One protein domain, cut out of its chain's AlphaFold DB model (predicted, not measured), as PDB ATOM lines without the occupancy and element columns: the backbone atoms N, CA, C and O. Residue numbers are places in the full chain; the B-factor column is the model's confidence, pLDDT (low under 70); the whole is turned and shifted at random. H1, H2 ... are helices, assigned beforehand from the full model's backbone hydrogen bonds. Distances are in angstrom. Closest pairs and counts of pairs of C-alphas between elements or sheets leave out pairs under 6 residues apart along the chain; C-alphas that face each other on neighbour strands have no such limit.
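What this domain is: This is residues 77 to 212 of the 212 residues of an uncharacterized protein of Candidatus Roizmanbacteria bacterium CG17_big_fil_post_rev_8_21_14_2_50_39_7 (UniProt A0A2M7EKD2). A long helix, H2, runs through the middle of a helical body; H3, H4 and H5 pack along one side of it, and H1 packs by residues 92 to 96 on its first part. H6 is a long arm set off from this body, joined to it through H5, with much of its length standing free, and the last stretch, residues 198 to 212, has no named element. The printed part has 136 residues with six named helices, H1 to H6 in that order, and no named strand: the class is all helix. The whole is compact, with a radius of gyration of the C-alphas of 16.2 A, and spans 47 by 34 by 25 A.

Where its parts are: H1 is residues 85 to 98, 20.3 A long, from C-alpha 85 at (28.638, 43.579, 7.986). H2, residues 104 to 128, is 36.4 A long and ends with C-alpha 128 at (51.954, 36.104, 10.756). H3 is residues 133 to 147, 20.8 A; H4 is residues 155 to 161, 10.5 A; H5 is residues 163 to 171, 15.1 A. H6, residues 175 to 197, is 32.8 A long and ends with C-alpha 197 at (35.395, 48.392, -22.912).

How they stand to each other: H2 is the hub, touching four helices. H1 and H2 are a helical hairpin at a steep tilt of 43 degrees, closest at the C-alphas of Leu 96 and Trp 106, 6.2 A. H2 and H3 are another, at a shallow tilt of 19 degrees, with the C-alphas of Ile 123 and Ile 136 closest at 6.5 A. H3 and H4 form a third, at 29 degrees, closest at the C-alphas of Pro 146 and Leu 155, 7.0 A. H4 touches H2 through residues 111 to 119 of H2 alone, with the C-alphas of Cys 115 and Pro 156 closest at 5.9 A. H5 touches H2, closest at the C-alphas of Gly 122 and Leu 165, 5.7 A, and H3, at those of Tyr 135 and Pro 164, 6.1 A. H6 touches no helix; it is close to H5 but not clearly touching, with the C-alphas of Phe 169 and Leu 178 closest at 7.4 A, and is apart from H2. In H1, H2 and H6 every O i to N i+4 pair is within hydrogen-bond range; in H3 it is 10 of 11, in H4 2 of 3, and in H5 0 of 5, with 6 of 6 O i to N i+3 pairs.

The domain as a whole: The C-alphas farthest apart are those of Thr 80 and Val 176, 48.1 A. The printed part has no cut, and no link is long. Mean pLDDT of the printed part is 78.0; residues 77 to 85, 148 to 151, 153 and 199 to 212 are under 70.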
ATOM      1  N   ARG A  77      24.387  51.185  -2.602       57.31
ATOM      2  CA  ARG A  77      25.026  51.558  -1.335       57.31
ATOM      3  C   ARG A  77      24.039  52.301  -0.449       57.31
ATOM      4  O   ARG A  77      23.478  53.311  -0.866       57.31
ATOM      5  N   SER A  78      23.865  51.827   0.782       55.19
ATOM      6  CA  SER A  78      23.033  52.541   1.749       55.19
ATOM      7  C   SER A  78      23.805  53.740   2.295       55.19
ATOM      8  O   SER A  78      24.866  53.584   2.896       55.19
ATOM      9  N   SER A  79      23.283  54.943   2.073       50.50
ATOM     10  CA  SER A  79      23.763  56.181   2.705       50.50
ATOM     11  C   SER A  79      22.991  56.550   3.966       50.50
ATOM     12  O   SER A  79      23.441  57.391   4.735       50.50
ATOM     13  N   THR A  80      21.798  55.976   4.125       49.97
ATOM     14  CA  THR A  80      20.790  56.431   5.092       49.97
ATOM     15  C   THR A  80      20.695  55.493   6.292       49.97
ATOM     16  O   THR A  80      20.244  55.901   7.356       49.97
ATOM     17  N   SER A  81      21.163  54.248   6.157       51.72
ATOM     18  CA  SER A  81      21.234  53.279   7.250       51.72
ATOM     19  C   SER A  81      22.610  52.626   7.307       51.72
ATOM     20  O   SER A  81      23.161  52.207   6.288       51.72
ATOM     21  N   LEU A  82      23.171  52.532   8.516       56.28
ATOM     22  CA  LEU A  82      24.373  51.746   8.765       56.28
ATOM     23  C   LEU A  82      24.014  50.269   8.555       56.28
ATOM     24  O   LEU A  82      23.274  49.689   9.347       56.28
ATOM     25  N   VAL A  83      24.494  49.671   7.467       63.91
ATOM     26  CA  VAL A  83      24.271  48.248   7.190       63.91
ATOM     27  C   VAL A  83      25.338  47.449   7.923       63.91
ATOM     28  O   VAL A  83      26.535  47.630   7.694       63.91
ATOM     29  N   PHE A  84      24.913  46.557   8.814       66.50
ATOM     30  CA  PHE A  84      25.847  45.701   9.534       66.50
ATOM     31  C   PHE A  84      26.527  44.712   8.582       66.50
ATOM     32  O   PHE A  84      25.904  44.134   7.693       66.50
ATOM     33  N   PHE A  85      27.814  44.460   8.815       69.06
ATOM     34  CA  PHE A  85      28.638  43.579   7.986       69.06
ATOM     35  C   PHE A  85      28.049  42.167   7.731       69.06
ATOM     36  O   PHE A  85      28.091  41.715   6.583       69.06
ATOM     37  N   PRO A  86      27.434  41.476   8.719       74.25
ATOM     38  CA  PRO A  86      26.800  40.174   8.483       74.25
ATOM     39  C   PRO A  86      25.663  40.227   7.455       74.25
ATOM     40  O   PRO A  86      25.462  39.273   6.706       74.25
ATOM     41  N   GLN A  87      24.950  41.353   7.373       76.88
ATOM     42  CA  GLN A  87      23.868  41.540   6.410       76.88
ATOM     43  C   GLN A  87      24.405  41.592   4.973       76.88
ATOM     44  O   GLN A  87      23.790  41.027   4.068       76.88
ATOM     45  N   THR A  88      25.574  42.209   4.760       75.81
ATOM     46  CA  THR A  88      26.253  42.207   3.457       75.81
ATOM     47  C   THR A  88      26.654  40.786   3.061       75.81
ATOM     48  O   THR A  88      26.350  40.357   1.952       75.81
ATOM     49  N   LEU A  89      27.260  40.016   3.973       78.75
ATOM     50  CA  LEU A  89      27.633  38.622   3.695       78.75
ATOM     51  C   LEU A  89      26.422  37.752   3.341       78.75
ATOM     52  O   LEU A  89      26.479  36.998   2.371       78.75
ATOM     53  N   TYR A  90      25.317  37.894   4.076       80.94
ATOM     54  CA  TYR A  90      24.089  37.147   3.800       80.94
ATOM     55  C   TYR A  90      23.512  37.460   2.413       80.94
ATOM     56  O   TYR A  90      23.114  36.546   1.692       80.94
ATOM     57  N   ARG A  91      23.520  38.733   1.992       76.56
ATOM     58  CA  ARG A  91      23.066  39.137   0.650       76.56
ATOM     59  C   ARG A  91      23.888  38.488  -0.460       76.56
ATOM     60  O   ARG A  91      23.311  37.934  -1.390       76.56
ATOM     61  N   TYR A  92      25.216  38.514  -0.349       77.75
ATOM     62  CA  TYR A  92      26.090  37.879  -1.341       77.75
ATOM     63  C   TYR A  92      25.957  36.355  -1.330       77.75
ATOM     64  O   TYR A  92      25.982  35.737  -2.391       77.75
ATOM     65  N   PHE A  93      25.740  35.746  -0.162       82.38
ATOM     66  CA  PHE A  93      25.445  34.318  -0.074       82.38
ATOM     67  C   PHE A  93      24.129  33.964  -0.785       82.38
ATOM     68  O   PHE A  93      24.125  33.070  -1.627       82.38
ATOM     69  N   LYS A  94      23.042  34.712  -0.530       80.88
ATOM     70  CA  LYS A  94      21.752  34.542  -1.229       80.88
ATOM     71  C   LYS A  94      21.915  34.723  -2.741       80.88
ATOM     72  O   LYS A  94      21.358  33.954  -3.518       80.88
ATOM     73  N   MET A  95      22.700  35.708  -3.166       77.00
ATOM     74  CA  MET A  95      22.960  35.964  -4.581       77.00
ATOM     75  C   MET A  95      23.682  34.787  -5.252       77.00
ATOM     76  O   MET A  95      23.292  34.374  -6.339       77.00
ATOM     77  N   LEU A  96      24.682  34.200  -4.590       80.38
ATOM     78  CA  LEU A  96      25.428  33.058  -5.125       80.38
ATOM     79  C   LEU A  96      24.595  31.770  -5.218       80.38
ATOM     80  O   LEU A  96      24.901  30.935  -6.068       80.38
ATOM     81  N   THR A  97      23.568  31.606  -4.377       80.81
ATOM     82  CA  THR A  97      22.696  30.418  -4.375       80.81
ATOM     83  C   THR A  97      21.434  30.571  -5.223       80.81
ATOM     84  O   THR A  97      20.930  29.574  -5.732       80.81
ATOM     85  N   THR A  98      20.917  31.792  -5.377       78.75
ATOM     86  CA  THR A  98      19.613  32.047  -6.018       78.75
ATOM     87  C   THR A  98      19.759  32.501  -7.472       78.75
ATOM     88  O   THR A  98      18.899  32.212  -8.302       78.75
ATOM     89  N   VAL A  99      20.841  33.210  -7.807       78.19
ATOM     90  CA  VAL A  99      21.071  33.734  -9.161       78.19
ATOM     91  C   VAL A  99      21.741  32.665 -10.019       78.19
ATOM     92  O   VAL A  99      22.701  32.022  -9.600       78.19
ATOM     93  N   SER A 100      21.252  32.482 -11.247       77.25
ATOM     94  CA  SER A 100      21.839  31.506 -12.167       77.25
ATOM     95  C   SER A 100      23.286  31.860 -12.539       77.25
ATOM     96  O   SER A 100      23.619  33.016 -12.801       77.25
ATOM     97  N   VAL A 101      24.143  30.840 -12.640       77.56
ATOM     98  CA  VAL A 101      25.586  30.970 -12.938       77.56
ATOM     99  C   VAL A 101      25.862  31.611 -14.311       77.56
ATOM    100  O   VAL A 101      26.933  32.171 -14.553       77.56
ATOM    101  N   SER A 102      24.890  31.551 -15.226       76.69
ATOM    102  CA  SER A 102      24.993  32.155 -16.559       76.69
ATOM    103  C   SER A 102      24.978  33.689 -16.508       76.69
ATOM    104  O   SER A 102      25.624  34.350 -17.328       76.69
ATOM    105  N   LEU A 103      24.288  34.263 -15.516       79.50
ATOM    106  CA  LEU A 103      24.123  35.706 -15.393       79.50
ATOM    107  C   LEU A 103      25.440  36.396 -15.025       79.50
ATOM    108  O   LEU A 103      26.250  35.920 -14.228       79.50
ATOM    109  N   TRP A 104      25.635  37.575 -15.613       73.62
ATOM    110  CA  TRP A 104      26.828  38.397 -15.412       73.62
ATOM    111  C   TRP A 104      27.019  38.819 -13.949       73.62
ATOM    112  O   TRP A 104      28.133  38.864 -13.433       73.62
ATOM    113  N   GLU A 105      25.912  39.057 -13.262       75.25
ATOM    114  CA  GLU A 105      25.872  39.484 -11.869       75.25
ATOM    115  C   GLU A 105      26.464  38.435 -10.925       75.25
ATOM    116  O   GLU A 105      27.204  38.788 -10.009       75.25
ATOM    117  N   TRP A 106      26.217  37.146 -11.187       80.62
ATOM    118  CA  TRP A 106      26.794  36.049 -10.410       80.62
ATOM    119  C   TRP A 106      28.325  36.036 -10.528       80.62
ATOM    120  O   TRP A 106      29.031  35.878  -9.533       80.62
ATOM    121  N   LYS A 107      28.856  36.292 -11.733       82.06
ATOM    122  CA  LYS A 107      30.306  36.353 -11.988       82.06
ATOM    123  C   LYS A 107      30.965  37.525 -11.257       82.06
ATOM    124  O   LYS A 107      32.043  37.354 -10.690       82.06
ATOM    125  N   ILE A 108      30.318  38.695 -11.230       79.44
ATOM    126  CA  ILE A 108      30.794  39.854 -10.455       79.44
ATOM    127  C   ILE A 108      30.729  39.559  -8.957       79.44
ATOM    128  O   ILE A 108      31.704  39.806  -8.252       79.44
ATOM    129  N   ALA A 109      29.621  39.002  -8.467       81.25
ATOM    130  CA  ALA A 109      29.469  38.669  -7.054       81.25
ATOM    131  C   ALA A 109      30.547  37.682  -6.589       81.25
ATOM    132  O   ALA A 109      31.154  37.883  -5.535       81.25
ATOM    133  N   LEU A 110      30.850  36.668  -7.407       85.38
ATOM    134  CA  LEU A 110      31.944  35.736  -7.150       85.38
ATOM    135  C   LEU A 110      33.300  36.455  -7.092       85.38
ATOM    136  O   LEU A 110      34.073  36.209  -6.168       85.38
ATOM    137  N   LEU A 111      33.585  37.357  -8.040       85.56
ATOM    138  CA  LEU A 111      34.818  38.151  -8.046       85.56
ATOM    139  C   LEU A 111      34.937  39.015  -6.781       85.56
ATOM    140  O   LEU A 111      35.994  39.052  -6.157       85.56
ATOM    141  N   GLU A 112      33.861  39.691  -6.381       85.31
ATOM    142  CA  GLU A 112      33.839  40.559  -5.201       85.31
ATOM    143  C   GLU A 112      34.055  39.767  -3.905       85.31
ATOM    144  O   GLU A 112      34.861  40.184  -3.067       85.31
ATOM    145  N   VAL A 113      33.414  38.602  -3.771       85.62
ATOM    146  CA  VAL A 113      33.619  37.691  -2.634       85.62
ATOM    147  C   VAL A 113      35.040  37.129  -2.634       85.62
ATOM    148  O   VAL A 113      35.697  37.163  -1.595       85.62
ATOM    149  N   ALA A 114      35.564  36.689  -3.781       87.81
ATOM    150  CA  ALA A 114      36.932  36.183  -3.891       87.81
ATOM    151  C   ALA A 114      37.967  37.253  -3.503       87.81
ATOM    152  O   ALA A 114      38.895  36.984  -2.736       87.81
ATOM    153  N   CYS A 115      37.780  38.487  -3.971       87.25
ATOM    154  CA  CYS A 115      38.606  39.628  -3.594       87.25
ATOM    155  C   CYS A 115      38.501  39.942  -2.093       87.25
ATOM    156  O   CYS A 115      39.523  40.164  -1.441       87.25
ATOM    157  N   PHE A 116      37.299  39.914  -1.515       87.19
ATOM    158  CA  PHE A 116      37.114  40.114  -0.079       87.19
ATOM    159  C   PHE A 116      37.824  39.029   0.748       87.19
ATOM    160  O   PHE A 116      38.584  39.350   1.666       87.19
ATOM    161  N   SER A 117      37.660  37.756   0.382       88.56
ATOM    162  CA  SER A 117      38.363  36.629   1.006       88.56
ATOM    163  C   SER A 117      39.882  36.767   0.894       88.56
ATOM    164  O   SER A 117      40.586  36.521   1.875       88.56
ATOM    165  N   PHE A 118      40.395  37.223  -0.254       89.81
ATOM    166  CA  PHE A 118      41.818  37.523  -0.431       89.81
ATOM    167  C   PHE A 118      42.299  38.619   0.527       89.81
ATOM    168  O   PHE A 118      43.339  38.456   1.161       89.81
ATOM    169  N   ALA A 119      41.545  39.709   0.695       88.50
ATOM    170  CA  ALA A 119      41.924  40.780   1.616       88.50
ATOM    171  C   ALA A 119      41.937  40.312   3.080       88.50
ATOM    172  O   ALA A 119      42.893  40.592   3.807       88.50
ATOM    173  N   VAL A 120      40.924  39.551   3.511       89.75
ATOM    174  CA  VAL A 120      40.857  38.996   4.875       89.75
ATOM    175  C   VAL A 120      41.991  37.993   5.121       89.75
ATOM    176  O   VAL A 120      42.699  38.094   6.128       89.75
ATOM    177  N   GLY A 121      42.221  37.068   4.185       89.44
ATOM    178  CA  GLY A 121      43.333  36.117   4.252       89.44
ATOM    179  C   GLY A 121      44.695  36.815   4.237       89.44
ATOM    180  O   GLY A 121      45.594  36.451   4.996       89.44
ATOM    181  N   GLY A 122      44.829  37.878   3.442       88.88
ATOM    182  CA  GLY A 122      46.027  38.704   3.385       88.88
ATOM    183  C   GLY A 122      46.331  39.380   4.720       88.88
ATOM    184  O   GLY A 122      47.455  39.276   5.201       88.88
ATOM    185  N   ILE A 123      45.333  39.973   5.385       89.31
ATOM    186  CA  ILE A 123      45.490  40.556   6.733       89.31
ATOM    187  C   ILE A 123      45.983  39.503   7.740       89.31
ATOM    188  O   ILE A 123      46.894  39.776   8.529       89.31
ATOM    189  N   TYR A 124      45.434  38.286   7.692       89.81
ATOM    190  CA  TYR A 124      45.879  37.186   8.549       89.81
ATOM    191  C   TYR A 124      47.347  36.803   8.291       89.81
ATOM    192  O   TYR A 124      48.121  36.625   9.238       89.81
ATOM    193  N   ILE A 125      47.770  36.733   7.024       88.31
ATOM    194  CA  ILE A 125      49.165  36.436   6.667       88.31
ATOM    195  C   ILE A 125      50.099  37.584   7.076       88.31
ATOM    196  O   ILE A 125      51.158  37.323   7.647       88.31
ATOM    197  N   LEU A 126      49.708  38.846   6.882       89.00
ATOM    198  CA  LEU A 126      50.489  40.009   7.330       89.00
ATOM    199  C   LEU A 126      50.726  39.988   8.841       89.00
ATOM    200  O   LEU A 126      51.822  40.312   9.309       89.00
ATOM    201  N   ARG A 127      49.724  39.547   9.610       87.19
ATOM    202  CA  ARG A 127      49.875  39.350  11.053       87.19
ATOM    203  C   ARG A 127      50.909  38.268  11.370       87.19
ATOM    204  O   ARG A 127      51.719  38.472  12.274       87.19
ATOM    205  N   LYS A 128      50.931  37.161  10.617       87.00
ATOM    206  CA  LYS A 128      51.954  36.104  10.756       87.00
ATOM    207  C   LYS A 128      53.356  36.576  10.373       87.00
ATOM    208  O   LYS A 128      54.316  36.212  11.044       87.00
ATOM    209  N   GLN A 129      53.472  37.424   9.355       83.75
ATOM    210  CA  GLN A 129      54.735  38.032   8.927       83.75
ATOM    211  C   GLN A 129      55.268  39.097   9.908       83.75
ATOM    212  O   GLN A 129      56.319  39.680   9.657       83.75
ATOM    213  N   LYS A 130      54.565  39.362  11.022       82.31
ATOM    214  CA  LYS A 130      54.919  40.386  12.025       82.31
ATOM    215  C   LYS A 130      55.118  41.778  11.410       82.31
ATOM    216  O   LYS A 130      55.954  42.561  11.860       82.31
ATOM    217  N   VAL A 131      54.324  42.098  10.386       83.94
ATOM    218  CA  VAL A 131      54.312  43.425   9.764       83.94
ATOM    219  C   VAL A 131      53.861  44.472  10.792       83.94
ATOM    220  O   VAL A 131      53.070  44.180  11.693       83.94
ATOM    221  N   ARG A 132      54.375  45.704  10.666       83.62
ATOM    222  CA  ARG A 132      54.050  46.829  11.556       83.62
ATOM    223  C   ARG A 132      52.536  46.980  11.724       83.62
ATOM    224  O   ARG A 132      51.791  46.974  10.744       83.62
ATOM    225  N   LEU A 133      52.093  47.178  12.968       81.31
ATOM    226  CA  LEU A 133      50.671  47.261  13.313       81.31
ATOM    227  C   LEU A 133      49.948  48.384  12.552       81.31
ATOM    228  O   LEU A 133      48.812  48.190  12.135       81.31
ATOM    229  N   SER A 134      50.630  49.501  12.275       79.06
ATOM    230  CA  SER A 134      50.096  50.613  11.479       79.06
ATOM    231  C   SER A 134      49.632  50.187  10.085       79.06
ATOM    232  O   SER A 134      48.584  50.635   9.627       79.06
ATOM    233  N   TYR A 135      50.353  49.275   9.427       83.38
ATOM    234  CA  TYR A 135      49.967  48.773   8.107       83.38
ATOM    235  C   TYR A 135      48.758  47.846   8.176       83.38
ATOM    236  O   TYR A 135      47.870  47.945   7.334       83.38
ATOM    237  N   ILE A 136      48.683  47.003   9.210       84.81
ATOM    238  CA  ILE A 136      47.529  46.128   9.443       84.81
ATOM    239  C   ILE A 136      46.276  46.976   9.693       84.81
ATOM    240  O   ILE A 136      45.241  46.748   9.066       84.81
ATOM    241  N   VAL A 137      46.377  47.997  10.550       83.06
ATOM    242  CA  VAL A 137      45.249  48.893  10.837       83.06
ATOM    243  C   VAL A 137      44.862  49.708   9.605       83.06
ATOM    244  O   VAL A 137      43.673  49.798   9.305       83.06
ATOM    245  N   TYR A 138      45.828  50.219   8.834       83.75
ATOM    246  CA  TYR A 138      45.552  50.886   7.557       83.75
ATOM    247  C   TYR A 138      44.741  49.986   6.616       83.75
ATOM    248  O   TYR A 138      43.715  50.426   6.092       83.75
ATOM    249  N   THR A 139      45.154  48.726   6.431       85.25
ATOM    250  CA  THR A 139      44.423  47.784   5.568       85.25
ATOM    251  C   THR A 139      43.035  47.459   6.098       85.25
ATOM    252  O   THR A 139      42.085  47.417   5.323       85.25
ATOM    253  N   LEU A 140      42.896  47.274   7.412       85.62
ATOM    254  CA  LEU A 140      41.636  46.893   8.040       85.62
ATOM    255  C   LEU A 140      40.611  48.027   7.961       85.62
ATOM    256  O   LEU A 140      39.481  47.799   7.536       85.62
ATOM    257  N   VAL A 141      41.005  49.255   8.303       82.25
ATOM    258  CA  VAL A 141      40.110  50.422   8.281       82.25
ATOM    259  C   VAL A 141      39.632  50.720   6.858       82.25
ATOM    260  O   VAL A 141      38.435  50.904   6.630       82.25
ATOM    261  N   ASN A 142      40.542  50.701   5.880       81.50
ATOM    262  CA  ASN A 142      40.191  50.975   4.485       81.50
ATOM    263  C   ASN A 142      39.433  49.822   3.802       81.50
ATOM    264  O   ASN A 142      38.813  50.052   2.765       81.50
ATOM    265  N   LEU A 143      39.448  48.608   4.363       84.06
ATOM    266  CA  LEU A 143      38.626  47.486   3.901       84.06
ATOM    267  C   LEU A 143      37.230  47.501   4.541       84.06
ATOM    268  O   LEU A 143      36.232  47.314   3.844       84.06
ATOM    269  N   LEU A 144      37.146  47.731   5.855       79.81
ATOM    270  CA  LEU A 144      35.883  47.665   6.594       79.81
ATOM    271  C   LEU A 144      34.892  48.732   6.149       79.81
ATOM    272  O   LEU A 144      33.701  48.455   6.070       79.81
ATOM    273  N   ILE A 145      35.357  49.936   5.834       76.12
ATOM    274  CA  ILE A 145      34.469  51.038   5.451       76.12
ATOM    275  C   ILE A 145      33.705  50.748   4.159       76.12
ATOM    276  O   ILE A 145      32.476  50.748   4.217       76.12
ATOM    277  N   PRO A 146      34.349  50.431   3.018       73.12
ATOM    278  CA  PRO A 146      33.608  50.047   1.823       73.12
ATOM    279  C   PRO A 146      32.787  48.767   2.040       73.12
ATOM    280  O   PRO A 146      31.673  48.696   1.529       73.12
ATOM    281  N   ALA A 147      33.262  47.805   2.842       74.50
ATOM    282  CA  ALA A 147      32.505  46.590   3.168       74.50
ATOM    283  C   ALA A 147      31.241  46.849   4.023       74.50
ATOM    284  O   ALA A 147      30.277  46.086   3.950       74.50
ATOM    285  N   SER A 148      31.221  47.938   4.799       68.06
ATOM    286  CA  SER A 148      30.106  48.327   5.681       68.06
ATOM    287  C   SER A 148      29.078  49.237   4.992       68.06
ATOM    288  O   SER A 148      28.113  49.664   5.614       68.06
ATOM    289  N   THR A 149      29.243  49.523   3.693       67.12
ATOM    290  CA  THR A 149      28.261  50.299   2.902       67.12
ATOM    291  C   THR A 149      27.052  49.475   2.434       67.12
ATOM    292  O   THR A 149      26.181  49.983   1.728       67.12
ATOM    293  N   GLY A 150      26.987  48.198   2.824       63.06
ATOM    294  CA  GLY A 150      25.897  47.276   2.493       63.06
ATOM    295  C   GLY A 150      26.037  46.547   1.156       63.06
ATOM    296  O   GLY A 150      25.195  45.701   0.849       63.06
ATOM    297  N   THR A 151      27.093  46.836   0.385       67.75
ATOM    298  CA  THR A 151      27.468  46.118  -0.843       67.75
ATOM    299  C   THR A 151      28.992  46.010  -0.984       67.75
ATOM    300  O   THR A 151      29.732  46.916  -0.594       67.75
ATOM    301  N   PHE A 152      29.483  44.927  -1.596       70.12
ATOM    302  CA  PHE A 152      30.883  44.791  -2.032       70.12
ATOM    303  C   PHE A 152      31.126  45.425  -3.406       70.12
ATOM    304  O   PHE A 152      32.161  45.212  -4.029       70.12
ATOM    305  N   THR A 153      30.205  46.275  -3.848       68.81
ATOM    306  CA  THR A 153      30.235  46.902  -5.159       68.81
ATOM    307  C   THR A 153      31.526  47.692  -5.383       68.81
ATOM    308  O   THR A 153      31.798  48.714  -4.733       68.81
ATOM    309  N   GLY A 154      32.351  47.203  -6.309       72.12
ATOM    310  CA  GLY A 154      33.648  47.797  -6.629       72.12
ATOM    311  C   GLY A 154      34.729  47.564  -5.570       72.12
ATOM    312  O   GLY A 154      35.719  48.288  -5.564       72.12
ATOM    313  N   LEU A 155      34.574  46.575  -4.688       78.88
ATOM    314  CA  LEU A 155      35.576  46.176  -3.692       78.88
ATOM    315  C   LEU A 155      36.966  45.855  -4.290       78.88
ATOM    316  O   LEU A 155      37.953  46.317  -3.704       78.88
ATOM    317  N   PRO A 156      37.094  45.214  -5.476       80.38
ATOM    318  CA  PRO A 156      38.399  44.972  -6.101       80.38
ATOM    319  C   PRO A 156      39.235  46.248  -6.280       80.38
ATOM    320  O   PRO A 156      40.432  46.253  -5.992       80.38
ATOM    321  N   ARG A 157      38.608  47.373  -6.655       77.31
ATOM    322  CA  ARG A 157      39.319  48.646  -6.866       77.31
ATOM    323  C   ARG A 157      39.876  49.234  -5.572       77.31
ATOM    324  O   ARG A 157      40.893  49.915  -5.604       77.31
ATOM    325  N   TYR A 158      39.210  48.991  -4.442       80.19
ATOM    326  CA  TYR A 158      39.671  49.481  -3.145       80.19
ATOM    327  C   TYR A 158      40.834  48.632  -2.636       80.19
ATOM    328  O   TYR A 158      41.798  49.195  -2.128       80.19
ATOM    329  N   ILE A 159      40.797  47.312  -2.852       84.69
ATOM    330  CA  ILE A 159      41.892  46.401  -2.481       84.69
ATOM    331  C   ILE A 159      43.189  46.743  -3.211       84.69
ATOM    332  O   ILE A 159      44.245  46.723  -2.585       84.69
ATOM    333  N   ILE A 160      43.131  47.096  -4.499       82.94
ATOM    334  CA  ILE A 160      44.338  47.420  -5.281       82.94
ATOM    335  C   ILE A 160      45.105  48.618  -4.687       82.94
ATOM    336  O   ILE A 160      46.324  48.695  -4.802       82.94
ATOM    337  N   VAL A 161      44.419  49.528  -3.989       82.94
ATOM    338  CA  VAL A 161      45.040  50.689  -3.319       82.94
ATOM    339  C   VAL A 161      45.690  50.306  -1.978       82.94
ATOM    340  O   VAL A 161      46.531  51.037  -1.445       82.94
ATOM    341  N   LEU A 162      45.340  49.150  -1.410       85.38
ATOM    342  CA  LEU A 162      45.863  48.670  -0.133       85.38
ATOM    343  C   LEU A 162      47.247  48.039  -0.307       85.38
ATOM    344  O   LEU A 162      47.409  46.825  -0.196       85.38
ATOM    345  N   PHE A 163      48.262  48.881  -0.512       83.38
ATOM    346  CA  PHE A 163      49.642  48.439  -0.735       83.38
ATOM    347  C   PHE A 163      50.151  47.361   0.253       83.38
ATOM    348  O   PHE A 163      50.844  46.452  -0.208       83.38
ATOM    349  N   PRO A 164      49.816  47.361   1.570       85.94
ATOM    350  CA  PRO A 164      50.365  46.358   2.472       85.94
ATOM    351  C   PRO A 164      49.859  44.948   2.182       85.94
ATOM    352  O   PRO A 164      50.576  44.001   2.477       85.94
ATOM    353  N   LEU A 165      48.679  44.779   1.566       86.25
ATOM    354  CA  LEU A 165      48.190  43.453   1.170       86.25
ATOM    355  C   LEU A 165      49.139  42.765   0.186       86.25
ATOM    356  O   LEU A 165      49.284  41.547   0.226       86.25
ATOM    357  N   PHE A 166      49.852  43.527  -0.642       87.25
ATOM    358  CA  PHE A 166      50.807  42.961  -1.592       87.25
ATOM    359  C   PHE A 166      52.109  42.484  -0.932       87.25
ATOM    360  O   PHE A 166      52.826  41.681  -1.526       87.25
ATOM    361  N   LEU A 167      52.388  42.869   0.323       87.00
ATOM    362  CA  LEU A 167      53.514  42.312   1.088       87.00
ATOM    363  C   LEU A 167      53.326  40.818   1.381       87.00
ATOM    364  O   LEU A 167      54.303  40.109   1.610       87.00
ATOM    365  N   VAL A 168      52.100  40.297   1.292       87.19
ATOM    366  CA  VAL A 168      51.816  38.859   1.411       87.19
ATOM    367  C   VAL A 168      52.645  38.048   0.412       87.19
ATOM    368  O   VAL A 168      53.216  37.019   0.779       87.19
ATOM    369  N   PHE A 169      52.809  38.557  -0.813       85.75
ATOM    370  CA  PHE A 169      53.581  37.893  -1.864       85.75
ATOM    371  C   PHE A 169      55.084  37.825  -1.568       85.75
ATOM    372  O   PHE A 169      55.761  36.952  -2.105       85.75
ATOM    373  N   SER A 170      55.606  38.657  -0.658       84.31
ATOM    374  CA  SER A 170      57.025  38.619  -0.271       84.31
ATOM    375  C   SER A 170      57.430  37.317   0.436       84.31
ATOM    376  O   SER A 170      58.601  36.952   0.439       84.31
ATOM    377  N   SER A 171      56.469  36.584   1.012       81.19
ATOM    378  CA  SER A 171      56.731  35.283   1.643       81.19
ATOM    379  C   SER A 171      56.844  34.125   0.653       81.19
ATOM    380  O   SER A 171      57.274  33.035   1.039       81.19
ATOM    381  N   ILE A 172      56.470  34.322  -0.613       87.56
ATOM    382  CA  ILE A 172      56.542  33.274  -1.630       87.56
ATOM    383  C   ILE A 172      57.983  33.191  -2.138       87.56
ATOM    384  O   ILE A 172      58.422  33.999  -2.947       87.56
ATOM    385  N   LYS A 173      58.727  32.183  -1.669       87.62
ATOM    386  CA  LYS A 173      60.124  31.954  -2.086       87.62
ATOM    387  C   LYS A 173      60.249  31.378  -3.501       87.62
ATOM    388  O   LYS A 173      61.282  31.541  -4.142       87.62
ATOM    389  N   ASN A 174      59.221  30.680  -3.988       92.50
ATOM    390  CA  ASN A 174      59.252  30.046  -5.303       92.50
ATOM    391  C   ASN A 174      59.005  31.081  -6.413       92.50
ATOM    392  O   ASN A 174      57.891  31.584  -6.575       92.50
ATOM    393  N   ARG A 175      60.042  31.342  -7.214       89.94
ATOM    394  CA  ARG A 175      59.999  32.302  -8.324       89.94
ATOM    395  C   ARG A 175      58.965  31.934  -9.388       89.94
ATOM    396  O   ARG A 175      58.303  32.825  -9.906       89.94
ATOM    397  N   VAL A 176      58.792  30.644  -9.684       92.12
ATOM    398  CA  VAL A 176      57.821  30.177 -10.688       92.12
ATOM    399  C   VAL A 176      56.394  30.453 -10.220       92.12
ATOM    400  O   VAL A 176      55.593  30.970 -10.990       92.12
ATOM    401  N   ALA A 177      56.098  30.189  -8.945       90.50
ATOM    402  CA  ALA A 177      54.786  30.467  -8.361       90.50
ATOM    403  C   ALA A 177      54.474  31.972  -8.328       90.50
ATOM    404  O   ALA A 177      53.347  32.385  -8.579       90.50
ATOM    405  N   LEU A 178      55.472  32.812  -8.049       90.75
ATOM    406  CA  LEU A 178      55.292  34.263  -8.078       90.75
ATOM    407  C   LEU A 178      55.018  34.759  -9.505       90.75
ATOM    408  O   LEU A 178      54.085  35.533  -9.717       90.75
ATOM    409  N   ILE A 179      55.787  34.287 -10.491       91.25
ATOM    410  CA  ILE A 179      55.584  34.648 -11.901       91.25
ATOM    411  C   ILE A 179      54.213  34.172 -12.388       91.25
ATOM    412  O   ILE A 179      53.515  34.940 -13.046       91.25
ATOM    413  N   SER A 180      53.784  32.955 -12.037       92.44
ATOM    414  CA  SER A 180      52.473  32.449 -12.452       92.44
ATOM    415  C   SER A 180      51.327  33.282 -11.877       92.44
ATOM    416  O   SER A 180      50.394  33.607 -12.610       92.44
ATOM    417  N   ILE A 181      51.426  33.715 -10.615       90.12
ATOM    418  CA  ILE A 181      50.455  34.632  -9.998       90.12
ATOM    419  C   ILE A 181      50.423  35.976 -10.733       90.12
ATOM    420  O   ILE A 181      49.338  36.490 -11.005       90.12
ATOM    421  N   LEU A 182      51.582  36.547 -11.078       89.88
ATOM    422  CA  LEU A 182      51.646  37.822 -11.800       89.88
ATOM    423  C   LEU A 182      51.033  37.714 -13.200       89.88
ATOM    424  O   LEU A 182      50.232  38.567 -13.579       89.88
ATOM    425  N   VAL A 183      51.358  36.652 -13.940       93.12
ATOM    426  CA  VAL A 183      50.803  36.397 -15.277       93.12
ATOM    427  C   VAL A 183      49.292  36.185 -15.201       93.12
ATOM    428  O   VAL A 183      48.551  36.821 -15.947       93.12
ATOM    429  N   ALA A 184      48.813  35.366 -14.261       91.38
ATOM    430  CA  ALA A 184      47.382  35.156 -14.049       91.38
ATOM    431  C   ALA A 184      46.658  36.466 -13.694       91.38
ATOM    432  O   ALA A 184      45.599  36.757 -14.250       91.38
ATOM    433  N   SER A 185      47.252  37.287 -12.823       87.88
ATOM    434  CA  SER A 185      46.698  38.591 -12.438       87.88
ATOM    435  C   SER A 185      46.643  39.559 -13.624       87.88
ATOM    436  O   SER A 185      45.660  40.278 -13.786       87.88
ATOM    437  N   PHE A 186      47.666  39.553 -14.482       90.06
ATOM    438  CA  PHE A 186      47.704  40.378 -15.687       90.06
ATOM    439  C   PHE A 186      46.641  39.954 -16.707       90.06
ATOM    440  O   PHE A 186      45.917  40.799 -17.231       90.06
ATOM    441  N   ILE A 187      46.486  38.648 -16.939       92.06
ATOM    442  CA  ILE A 187      45.438  38.110 -17.819       92.06
ATOM    443  C   ILE A 187      44.053  38.479 -17.282       92.06
ATOM    444  O   ILE A 187      43.210  38.962 -18.038       92.06
ATOM    445  N   LEU A 188      43.823  38.314 -15.975       88.25
ATOM    446  CA  LEU A 188      42.566  38.703 -15.341       88.25
ATOM    447  C   LEU A 188      42.284  40.200 -15.534       88.25
ATOM    448  O   LEU A 188      41.173  40.567 -15.912       88.25
ATOM    449  N   GLN A 189      43.288  41.059 -15.342       87.19
ATOM    450  CA  GLN A 189      43.165  42.501 -15.562       87.19
ATOM    451  C   GLN A 189      42.780  42.828 -17.012       87.19
ATOM    452  O   GLN A 189      41.901  43.662 -17.231       87.19
ATOM    453  N   LEU A 190      43.389  42.162 -17.998       88.75
ATOM    454  CA  LEU A 190      43.038  42.337 -19.412       88.75
ATOM    455  C   LEU A 190      41.598  41.909 -19.698       88.75
ATOM    456  O   LEU A 190      40.865  42.629 -20.371       88.75
ATOM    457  N   ILE A 191      41.169  40.770 -19.152       87.44
ATOM    458  CA  ILE A 191      39.795  40.281 -19.305       87.44
ATOM    459  C   ILE A 191      38.800  41.301 -18.733       87.44
ATOM    460  O   ILE A 191      37.845  41.678 -19.413       87.44
ATOM    461  N   LEU A 192      39.036  41.791 -17.513       84.06
ATOM    462  CA  LEU A 192      38.183  42.805 -16.883       84.06
ATOM    463  C   LEU A 192      38.170  44.116 -17.679       84.06
ATOM    464  O   LEU A 192      37.115  44.733 -17.824       84.06
ATOM    465  N   PHE A 193      39.309  44.519 -18.246       84.12
ATOM    466  CA  PHE A 193      39.396  45.694 -19.109       84.12
ATOM    467  C   PHE A 193      38.588  45.532 -20.406       84.12
ATOM    468  O   PHE A 193      37.864  46.448 -20.794       84.12
ATOM    469  N   LEU A 194      38.635  44.361 -21.047       85.75
ATOM    470  CA  LEU A 194      37.823  44.070 -22.233       85.75
ATOM    471  C   LEU A 194      36.323  44.116 -21.925       85.75
ATOM    472  O   LEU A 194      35.547  44.653 -22.715       85.75
ATOM    473  N   TYR A 195      35.908  43.594 -20.767       81.25
ATOM    474  CA  TYR A 195      34.516  43.702 -20.324       81.25
ATOM    475  C   TYR A 195      34.108  45.154 -20.078       81.25
ATOM    476  O   TYR A 195      33.046  45.569 -20.545       81.25
ATOM    477  N   PHE A 196      34.969  45.941 -19.431       79.44
ATOM    478  CA  PHE A 196      34.739  47.371 -19.245       79.44
ATOM    479  C   PHE A 196      34.601  48.109 -20.588       79.44
ATOM    480  O   PHE A 196      33.670  48.889 -20.767       79.44
ATOM    481  N   SER A 197      35.458  47.801 -21.567       82.69
ATOM    482  CA  SER A 197      35.395  48.392 -22.912       82.69
ATOM    483  C   SER A 197      34.107  48.053 -23.668       82.69
ATOM    484  O   SER A 197      33.720  48.800 -24.562       82.69
ATOM    485  N   ARG A 198      33.445  46.941 -23.334       78.00
ATOM    486  CA  ARG A 198      32.151  46.538 -23.908       78.00
ATOM    487  C   ARG A 198      30.949  47.178 -23.203       78.00
ATOM    488  O   ARG A 198      29.815  46.847 -23.531       78.00
ATOM    489  N   GLY A 199      31.182  48.063 -22.233       69.69
ATOM    490  CA  GLY A 199      30.124  48.715 -21.459       69.69
ATOM    491  C   GLY A 199      29.568  47.859 -20.320       69.69
ATOM    492  O   GLY A 199      28.608  48.270 -19.669       69.69
ATOM    493  N   TYR A 200      30.161  46.691 -20.031       66.31
ATOM    494  CA  TYR A 200      29.806  45.953 -18.822       66.31
ATOM    495  C   TYR A 200      30.376  46.683 -17.608       66.31
ATOM    496  O   TYR A 200      31.590  46.849 -17.466       66.31
ATOM    497  N   TYR A 201      29.501  47.100 -16.695       63.00
ATOM    498  CA  TYR A 201      29.917  47.692 -15.431       63.00
ATOM    499  C   TYR A 201      30.534  46.609 -14.537       63.00
ATOM    500  O   TYR A 201      29.844  45.880 -13.835       63.00
ATOM    501  N   VAL A 202      31.867  46.518 -14.539       53.16
ATOM    502  CA  VAL A 202      32.668  45.555 -13.748       53.16
ATOM    503  C   VAL A 202      32.574  45.801 -12.225       53.16
ATOM    504  O   VAL A 202      33.148  45.076 -11.420       53.16
ATOM    505  N   ALA A 203      31.839  46.826 -11.797       50.94
ATOM    506  CA  ALA A 203      31.760  47.252 -10.406       50.94
ATOM    507  C   ALA A 203      30.350  47.707 -10.012       50.94
ATOM    508  O   ALA A 203      30.235  48.632  -9.210       50.94
ATOM    509  N   GLN A 204      29.297  47.131 -10.603       49.50
ATOM    510  CA  GLN A 204      27.913  47.446 -10.247       49.50
ATOM    511  C   GLN A 204      27.001  46.256 -10.543       49.50
ATOM    512  O   GLN A 204      26.808  45.896 -11.699       49.50
ATOM    513  N   VAL A 205      26.449  45.645  -9.494       52.38
ATOM    514  CA  VAL A 205      25.329  44.707  -9.622       52.38
ATOM    515  C   VAL A 205      24.064  45.563  -9.743       52.38
ATOM    516  O   VAL A 205      23.775  46.319  -8.809       52.38
ATOM    517  N   PRO A 206      23.329  45.523 -10.868       46.66
ATOM    518  CA  PRO A 206      22.042  46.192 -10.966       46.66
ATOM    519  C   PRO A 206      21.103  45.643  -9.888       46.66
ATOM    520  O   PRO A 206      20.928  44.438  -9.748       46.66
ATOM    521  N   MET A 207      20.474  46.535  -9.123       48.16
ATOM    522  CA  MET A 207      19.547  46.211  -8.024       48.16
ATOM    523  C   MET A 207      18.303  45.402  -8.434       48.16
ATOM    524  O   MET A 207      17.491  45.082  -7.568       48.16
ATOM    525  N   LEU A 208      18.147  45.049  -9.713       45.19
ATOM    526  CA  LEU A 208      16.993  44.313 -10.235       45.19
ATOM    527  C   LEU A 208      16.768  42.958  -9.544       45.19
ATOM    528  O   LEU A 208      15.633  42.501  -9.504       45.19
ATOM    529  N   TYR A 209      17.793  42.378  -8.913       44.25
ATOM    530  CA  TYR A 209      17.673  41.120  -8.164       44.25
ATOM    531  C   TYR A 209      17.812  41.268  -6.641       44.25
ATOM    532  O   TYR A 209      17.717  40.281  -5.916       44.25
ATOM    533  N   CYS A 210      17.995  42.487  -6.119       43.59
ATOM    534  CA  CYS A 210      18.033  42.741  -4.670       43.59
ATOM    535  C   CYS A 210      16.638  42.919  -4.042       43.59
ATOM    536  O   CYS A 210      16.551  43.094  -2.825       43.59
ATOM    537  N   ILE A 211      15.567  42.906  -4.845       38.38
ATOM    538  CA  ILE A 211      14.186  43.185  -4.404       38.38
ATOM    539  C   ILE A 211      13.317  41.912  -4.306       38.38
ATOM    540  O   ILE A 211      12.139  42.003  -3.980       38.38
ATOM    541  N   VAL A 212      13.879  40.705  -4.462       35.56
ATOM    542  CA  VAL A 212      13.141  39.451  -4.184       35.56
ATOM    543  C   VAL A 212      13.937  38.524  -3.272       35.56
ATOM    544  O   VAL A 212      15.152  38.319  -3.489       35.56
TER     545      VAL A 212